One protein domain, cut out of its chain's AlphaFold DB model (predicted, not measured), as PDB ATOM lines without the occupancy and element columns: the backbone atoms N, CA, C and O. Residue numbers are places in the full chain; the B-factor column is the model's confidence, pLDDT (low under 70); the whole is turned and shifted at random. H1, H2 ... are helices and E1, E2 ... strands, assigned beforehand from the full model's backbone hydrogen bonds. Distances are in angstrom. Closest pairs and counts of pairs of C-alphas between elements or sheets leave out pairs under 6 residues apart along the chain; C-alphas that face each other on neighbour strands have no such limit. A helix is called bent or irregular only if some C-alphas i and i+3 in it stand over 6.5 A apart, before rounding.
ATOM      1  N   LEU A  47      98.176  80.355  49.024       88.44
ATOM      2  CA  LEU A  47      97.474  80.164  50.284       88.44
ATOM      3  C   LEU A  47      98.475  79.785  51.370       88.44
ATOM      4  O   LEU A  47      99.319  78.914  51.167       88.44
ATOM      5  N   TYR A  48      98.325  80.408  52.532       92.38
ATOM      6  CA  TYR A  48      99.115  80.131  53.722       92.38
ATOM      7  C   TYR A  48      98.215  79.553  54.811       92.38
ATOM      8  O   TYR A  48      97.067  79.983  54.973       92.38
ATOM      9  N   GLY A  49      98.759  78.616  55.575       93.31
ATOM     10  CA  GLY A  49      98.181  78.140  56.825       93.31
ATOM     11  C   GLY A  49      99.279  77.967  57.862       93.31
ATOM     12  O   GLY A  49     100.443  77.799  57.494       93.31
ATOM     13  N   VAL A  50      98.909  78.047  59.133       96.50
ATOM     14  CA  VAL A  50      99.836  77.929  60.265       96.50
ATOM     15  C   VAL A  50      99.419  76.805  61.196       96.50
ATOM     16  O   VAL A  50      98.231  76.553  61.403       96.50
ATOM     17  N   GLY A  51     100.395  76.121  61.784       95.50
ATOM     18  CA  GLY A  51     100.135  74.984  62.659       95.50
ATOM     19  C   GLY A  51     101.138  74.874  63.793       95.50
ATOM     20  O   GLY A  51     102.324  75.146  63.626       95.50
ATOM     21  N   VAL A  52     100.663  74.460  64.970       96.00
ATOM     22  CA  VAL A  52     101.529  74.187  66.119       96.00
ATOM     23  C   VAL A  52     101.170  72.877  66.798       96.00
ATOM     24  O   VAL A  52     100.044  72.724  67.256       96.00
ATOM     25  N   GLU A  53     102.138  71.972  66.936       96.69
ATOM     26  CA  GLU A  53     101.960  70.710  67.666       96.69
ATOM     27  C   GLU A  53     103.238  70.176  68.301       96.69
ATOM     28  O   GLU A  53     104.333  70.693  68.086       96.69
ATOM     29  N   ASN A  54     103.100  69.117  69.098       95.44
ATOM     30  CA  ASN A  54     104.227  68.439  69.742       95.44
ATOM     31  C   ASN A  54     105.084  67.612  68.773       95.44
ATOM     32  O   ASN A  54     106.213  67.248  69.108       95.44
ATOM     33  N   THR A  55     104.583  67.321  67.572       96.62
ATOM     34  CA  THR A  55     105.357  66.680  66.507       96.62
ATOM     35  C   THR A  55     105.302  67.501  65.225       96.62
ATOM     36  O   THR A  55     104.320  68.182  64.932       96.62
ATOM     37  N   LYS A  56     106.363  67.416  64.417       95.19
ATOM     38  CA  LYS A  56     106.424  68.112  63.126       95.19
ATOM     39  C   LYS A  56     105.295  67.676  62.187       95.19
ATOM     40  O   LYS A  56     104.737  68.507  61.485       95.19
ATOM     41  N   GLN A  57     104.968  66.383  62.167       95.38
ATOM     42  CA  GLN A  57     103.932  65.848  61.285       95.38
ATOM     43  C   GLN A  57     102.544  66.365  61.668       95.38
ATOM     44  O   GLN A  57     101.795  66.782  60.790       95.38
ATOM     45  N   GLU A  58     102.212  66.380  62.956       96.38
ATOM     46  CA  GLU A  58     100.932  66.923  63.417       96.38
ATOM     47  C   GLU A  58     100.864  68.440  63.202       96.38
ATOM     48  O   GLU A  58      99.828  68.946  62.788       96.38
ATOM     49  N   ALA A  59     101.980  69.162  63.363       96.75
ATOM     50  CA  ALA A  59     102.022  70.603  63.113       96.75
ATOM     51  C   ALA A  59     101.752  70.922  61.634       96.75
ATOM     52  O   ALA A  59     101.005  71.846  61.332       96.75
ATOM     53  N   ILE A  60     102.296  70.113  60.717       95.38
ATOM     54  CA  ILE A  60     101.991  70.206  59.284       95.38
ATOM     55  C   ILE A  60     100.508  69.918  59.030       95.38
ATOM     56  O   ILE A  60      99.866  70.660  58.297       95.38
ATOM     57  N   LEU A  61      99.943  68.865  59.629       94.62
ATOM     58  CA  LEU A  61      98.521  68.544  59.459       94.62
ATOM     59  C   LEU A  61      97.617  69.674  59.965       94.62
ATOM     60  O   LEU A  61      96.649  70.009  59.285       94.62
ATOM     61  N   ASN A  62      97.964  70.297  61.092       95.00
ATOM     62  CA  ASN A  62      97.255  71.467  61.603       95.00
ATOM     63  C   ASN A  62      97.390  72.669  60.659       95.00
ATOM     64  O   ASN A  62      96.392  73.327  60.389       95.00
ATOM     65  N   ALA A  63      98.577  72.919  60.096       95.06
ATOM     66  CA  ALA A  63      98.768  73.985  59.111       95.06
ATOM     67  C   ALA A  63      97.931  73.763  57.839       95.06
ATOM     68  O   ALA A  63      97.380  74.709  57.282       95.06
ATOM     69  N   LEU A  64      97.786  72.510  57.393       93.12
ATOM     70  CA  LEU A  64      96.930  72.159  56.255       93.12
ATOM     71  C   LEU A  64      95.433  72.312  56.571       93.12
ATOM     72  O   LEU A  64      94.661  72.702  55.694       93.12
ATOM     73  N   ASP A  65      95.016  72.016  57.803       91.62
ATOM     74  CA  ASP A  65      93.636  72.217  58.258       91.62
ATOM     75  C   ASP A  65      93.284  73.711  58.368       91.62
ATOM     76  O   ASP A  65      92.234  74.147  57.879       91.62
ATOM     77  N   ASP A  66      94.203  74.519  58.905       92.38
ATOM     78  CA  ASP A  66      94.094  75.980  58.920       92.38
ATOM     79  C   ASP A  66      94.015  76.543  57.491       92.38
ATOM     80  O   ASP A  66      93.101  77.306  57.170       92.38
ATOM     81  N   LEU A  67      94.883  76.083  56.582       90.50
ATOM     82  CA  LEU A  67      94.843  76.466  55.167       90.50
ATOM     83  C   LEU A  67      93.482  76.137  54.528       90.50
ATOM     84  O   LEU A  67      92.899  76.990  53.851       90.50
ATOM     85  N   SER A  68      92.937  74.937  54.778       87.62
ATOM     86  CA  SER A  68      91.596  74.541  54.307       87.62
ATOM     87  C   SER A  68      90.509  75.477  54.826       87.62
ATOM     88  O   SER A  68      89.616  75.880  54.075       87.62
ATOM     89  N   SER A  69      90.572  75.815  56.112       87.12
ATOM     90  CA  SER A  69      89.599  76.685  56.771       87.12
ATOM     91  C   SER A  69      89.642  78.094  56.190       87.12
ATOM     92  O   SER A  69      88.603  78.650  55.822       87.12
ATOM     93  N   ARG A  70      90.844  78.651  56.014       86.69
ATOM     94  CA  ARG A  70      91.044  79.975  55.408       86.69
ATOM     95  C   ARG A  70      90.544  80.013  53.965       86.69
ATOM     96  O   ARG A  70      89.856  80.962  53.597       86.69
ATOM     97  N   LEU A  71      90.808  78.974  53.169       84.81
ATOM     98  CA  LEU A  71      90.290  78.865  51.802       84.81
ATOM     99  C   LEU A  71      88.756  78.829  51.768       84.81
ATOM    100  O   LEU A  71      88.137  79.545  50.981       84.81
ATOM    101  N   MET A  72      88.134  78.028  52.638       82.94
ATOM    102  CA  MET A  72      86.675  77.953  52.730       82.94
ATOM    103  C   MET A  72      86.066  79.320  53.062       82.94
ATOM    104  O   MET A  72      85.113  79.743  52.406       82.94
ATOM    105  N   LEU A  73      86.654  80.046  54.017       82.00
ATOM    106  CA  LEU A  73      86.225  81.401  54.371       82.00
ATOM    107  C   LEU A  73      86.371  82.379  53.196       82.00
ATOM    108  O   LEU A  73      85.467  83.178  52.952       82.00
ATOM    109  N   THR A  74      87.464  82.299  52.429       81.75
ATOM    110  CA  THR A  74      87.646  83.115  51.216       81.75
ATOM    111  C   THR A  74      86.559  82.830  50.177       81.75
ATOM    112  O   THR A  74      85.988  83.765  49.613       81.75
ATOM    113  N   ILE A  75      86.225  81.557  49.944       79.06
ATOM    114  CA  ILE A  75      85.158  81.165  49.011       79.06
ATOM    115  C   ILE A  75      83.806  81.714  49.482       79.06
ATOM    116  O   ILE A  75      83.099  82.343  48.693       79.06
ATOM    117  N   GLN A  76      83.470  81.525  50.761       79.00
ATOM    118  CA  GLN A  76      82.217  82.012  51.348       79.00
ATOM    119  C   GLN A  76      82.095  83.540  51.255       79.00
ATOM    120  O   GLN A  76      81.056  84.048  50.834       79.00
ATOM    121  N   SER A  77      83.166  84.276  51.570       79.69
ATOM    122  CA  SER A  77      83.183  85.742  51.491       79.69
ATOM    123  C   SER A  77      82.984  86.246  50.058       79.69
ATOM    124  O   SER A  77      82.150  87.119  49.814       79.69
ATOM    125  N   ASN A  78      83.676  85.649  49.081       77.00
ATOM    126  CA  ASN A  78      83.520  86.015  47.671       77.00
ATOM    127  C   ASN A  78      82.103  85.720  47.150       77.00
ATOM    128  O   ASN A  78      81.554  86.494  46.358       77.00
ATOM    129  N   GLN A  79      81.486  84.627  47.610       73.81
ATOM    130  CA  GLN A  79      80.091  84.308  47.303       73.81
ATOM    131  C   GLN A  79      79.126  85.344  47.898       73.81
ATOM    132  O   GLN A  79      78.244  85.823  47.183       73.81
ATOM    133  N   GLU A  80      79.310  85.736  49.161       70.00
ATOM    134  CA  GLU A  80      78.488  86.764  49.811       70.00
ATOM    135  C   GLU A  80      78.590  88.123  49.095       70.00
ATOM    136  O   GLU A  80      77.566  88.752  48.806       70.00
ATOM    137  N   ILE A  81      79.805  88.550  48.726       71.06
ATOM    138  CA  ILE A  81      80.046  89.790  47.967       71.06
ATOM    139  C   ILE A  81      79.314  89.756  46.619       71.06
ATOM    140  O   ILE A  81      78.640  90.724  46.251       71.06
ATOM    141  N   SER A  82      79.408  88.634  45.901       66.12
ATOM    142  CA  SER A  82      78.725  88.438  44.620       66.12
ATOM    143  C   SER A  82      77.205  88.565  44.772       66.12
ATOM    144  O   SER A  82      76.567  89.337  44.050       66.12
ATOM    145  N   LEU A  83      76.616  87.904  45.777       66.12
ATOM    146  CA  LEU A  83      75.180  87.990  46.071       66.12
ATOM    147  C   LEU A  83      74.731  89.419  46.397       66.12
ATOM    148  O   LEU A  83      73.699  89.863  45.884       66.12
ATOM    149  N   LYS A  84      75.500  90.152  47.213       66.19
ATOM    150  CA  LYS A  84      75.208  91.554  47.536       66.19
ATOM    151  C   LYS A  84      75.223  92.430  46.281       66.19
ATOM    152  O   LYS A  84      74.273  93.173  46.067       66.19
ATOM    153  N   SER A  85      76.226  92.276  45.413       63.72
ATOM    154  CA  SER A  85      76.309  93.018  44.146       63.72
ATOM    155  C   SER A  85      75.103  92.755  43.235       63.72
ATOM    156  O   SER A  85      74.508  93.695  42.707       63.72
ATOM    157  N   PHE A  86      74.670  91.494  43.104       65.81
ATOM    158  CA  PHE A  86      73.465  91.165  42.337       65.81
ATOM    159  C   PHE A  86      72.183  91.729  42.953       65.81
ATOM    160  O   PHE A  86      71.280  92.108  42.206       65.81
ATOM    161  N   ARG A  87      72.074  91.758  44.288       61.06
ATOM    162  CA  ARG A  87      70.917  92.327  44.992       61.06
ATOM    163  C   ARG A  87      70.849  93.837  44.802       61.06
ATOM    164  O   ARG A  87      69.798  94.334  44.412       61.06
ATOM    165  N   ASP A  88      71.967  94.523  45.011       64.56
ATOM    166  CA  ASP A  88      72.062  95.980  44.889       64.56
ATOM    167  C   ASP A  88      71.806  96.428  43.428       64.56
ATOM    168  O   ASP A  88      71.284  97.514  43.195       64.56
ATOM    169  N   PHE A 118     109.608  77.469  59.541       94.38
ATOM    170  CA  PHE A 118     109.674  76.440  60.571       94.38
ATOM    171  C   PHE A 118     110.339  76.987  61.824       94.38
ATOM    172  O   PHE A 118     111.422  77.578  61.771       94.38
ATOM    173  N   TYR A 119     109.732  76.725  62.975       94.38
ATOM    174  CA  TYR A 119     110.314  77.065  64.266       94.38
ATOM    175  C   TYR A 119     110.008  75.986  65.299       94.38
ATOM    176  O   TYR A 119     108.935  75.393  65.294       94.38
ATOM    177  N   SER A 120     110.936  75.724  66.217       92.56
ATOM    178  CA  SER A 120     110.704  74.779  67.310       92.56
ATOM    179  C   SER A 120     111.124  75.364  68.647       92.56
ATOM    180  O   SER A 120     112.244  75.864  68.779       92.56
ATOM    181  N   PHE A 121     110.261  75.244  69.654       91.75
ATOM    182  CA  PHE A 121     110.528  75.715  71.010       91.75
ATOM    183  C   PHE A 121     109.826  74.831  72.039       91.75
ATOM    184  O   PHE A 121     108.652  74.514  71.881       91.75
ATOM    185  N   GLN A 122     110.545  74.426  73.094       88.31
ATOM    186  CA  GLN A 122     110.014  73.602  74.193       88.31
ATOM    187  C   GLN A 122     109.178  72.392  73.721       88.31
ATOM    188  O   GLN A 122     108.069  72.167  74.194       88.31
ATOM    189  N   LYS A 123     109.717  71.604  72.778       89.38
ATOM    190  CA  LYS A 123     109.056  70.429  72.165       89.38
ATOM    191  C   LYS A 123     107.798  70.730  71.340       89.38
ATOM    192  O   LYS A 123     107.118  69.796  70.938       89.38
ATOM    193  N   ARG A 124     107.511  71.997  71.047       92.62
ATOM    194  CA  ARG A 124     106.482  72.392  70.086       92.62
ATOM    195  C   ARG A 124     107.129  72.755  68.760       92.62
ATOM    196  O   ARG A 124     108.178  73.401  68.737       92.62
ATOM    197  N   PHE A 125     106.493  72.342  67.681       95.50
ATOM    198  CA  PHE A 125     106.837  72.636  66.303       95.50
ATOM    199  C   PHE A 125     105.803  73.600  65.758       95.50
ATOM    200  O   PHE A 125     104.614  73.335  65.872       95.50
ATOM    201  N   PHE A 126     106.278  74.691  65.183       96.12
ATOM    202  CA  PHE A 126     105.505  75.688  64.474       96.12
ATOM    203  C   PHE A 126     105.841  75.535  62.994       96.12
ATOM    204  O   PHE A 126     107.025  75.467  62.635       96.12
ATOM    205  N   ILE A 127     104.799  75.470  62.178       94.94
ATOM    206  CA  ILE A 127     104.822  75.364  60.718       94.94
ATOM    207  C   ILE A 127     104.012  76.522  60.157       94.94
ATOM    208  O   ILE A 127     102.964  76.833  60.776       94.94
TER     209      ILE A 127
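What this domain is: This is residues 47 to 88 and 118 to 127 of the 127 residues of the protein "LPP20 family lipoprotein" of Aliarcobacter cryaerophilus (UniProt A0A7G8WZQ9). One long helix, H1, makes nearly the whole length of a rod, with a small head at its first end: there the short hairpin of E1 and E2 packs on H1, and the stretch before H1, residues 47 to 55, folds back beside it. The far part of H1, residues 72 to 88, sticks out alone. The printed part has 52 residues, with one named helix and two named strands in the order H1, E1, E2 along the chain; the sheet has the order E1 - E2 and is antiparallel. The class is mostly helix. The whole is extended, with a radius of gyration of the C-alphas of 16.1 A and spans of 53 by 14 by 13 A.

How they stand to each other: The sheet is made of E1, residues 119 to 121, and E2, residues 124 to 126, which form a hairpin over a tight link of 2 residues. The two strands are antiparallel, with 160 degrees between their directions. The C-alphas of Ser 120 and Phe 125, which face each other, are 4.5 A apart. N 126 and O 119, at 2.8 A, and N 121 and O 124, at 2.9 A, are within hydrogen-bond range. Outside the named strands, residues 52 to 53 form a short antiparallel pairing with residues 125 to 126 of E2. H1, residues 56 to 88, has 4 pairs of C-alphas within 8 A of E2; the closest C-alphas of the two are those of Lys 56 and Phe 125, 5.5 A apart. Residues 56 to 63 of H1 make the pairs of C-alphas within 10 A of the sheet, 13 with E2 and 2 with E1. In H1 every O i to N i+4 pair is within hydrogen-bond range.

Where its parts are: E1 begins at C-alpha 119, at (110.314, 77.065, 64.266), and is 6.9 A long from first to last C-alpha. E2 is 6.6 A long and ends at C-alpha 126, at (105.505, 75.688, 64.474). H1 has 33 residues and measures 47.9 A from C-alpha 56, at (106.424, 68.112, 63.126), to C-alpha 88, at (72.062, 95.980, 44.889). H1 is not bent.

The domain as a whole: The two C-alphas farthest apart are those of Asp 88 and Gln 122, at 52.9 A. Without residues 72 to 88, which stand free, the body has 35 residues and spans 30 by 13 by 9 A. Residues 89 to 117 are cut out and not printed; C-alphas 88 and 118 are 45.2 A apart across this cut, which lies in the link from H1 to E1. The printed part ends at residue 127, the chain's last residue. The mean pLDDT of the printed part is 86.3, and the model's confidence is low, under 70, at residues 82 to 88 of H1.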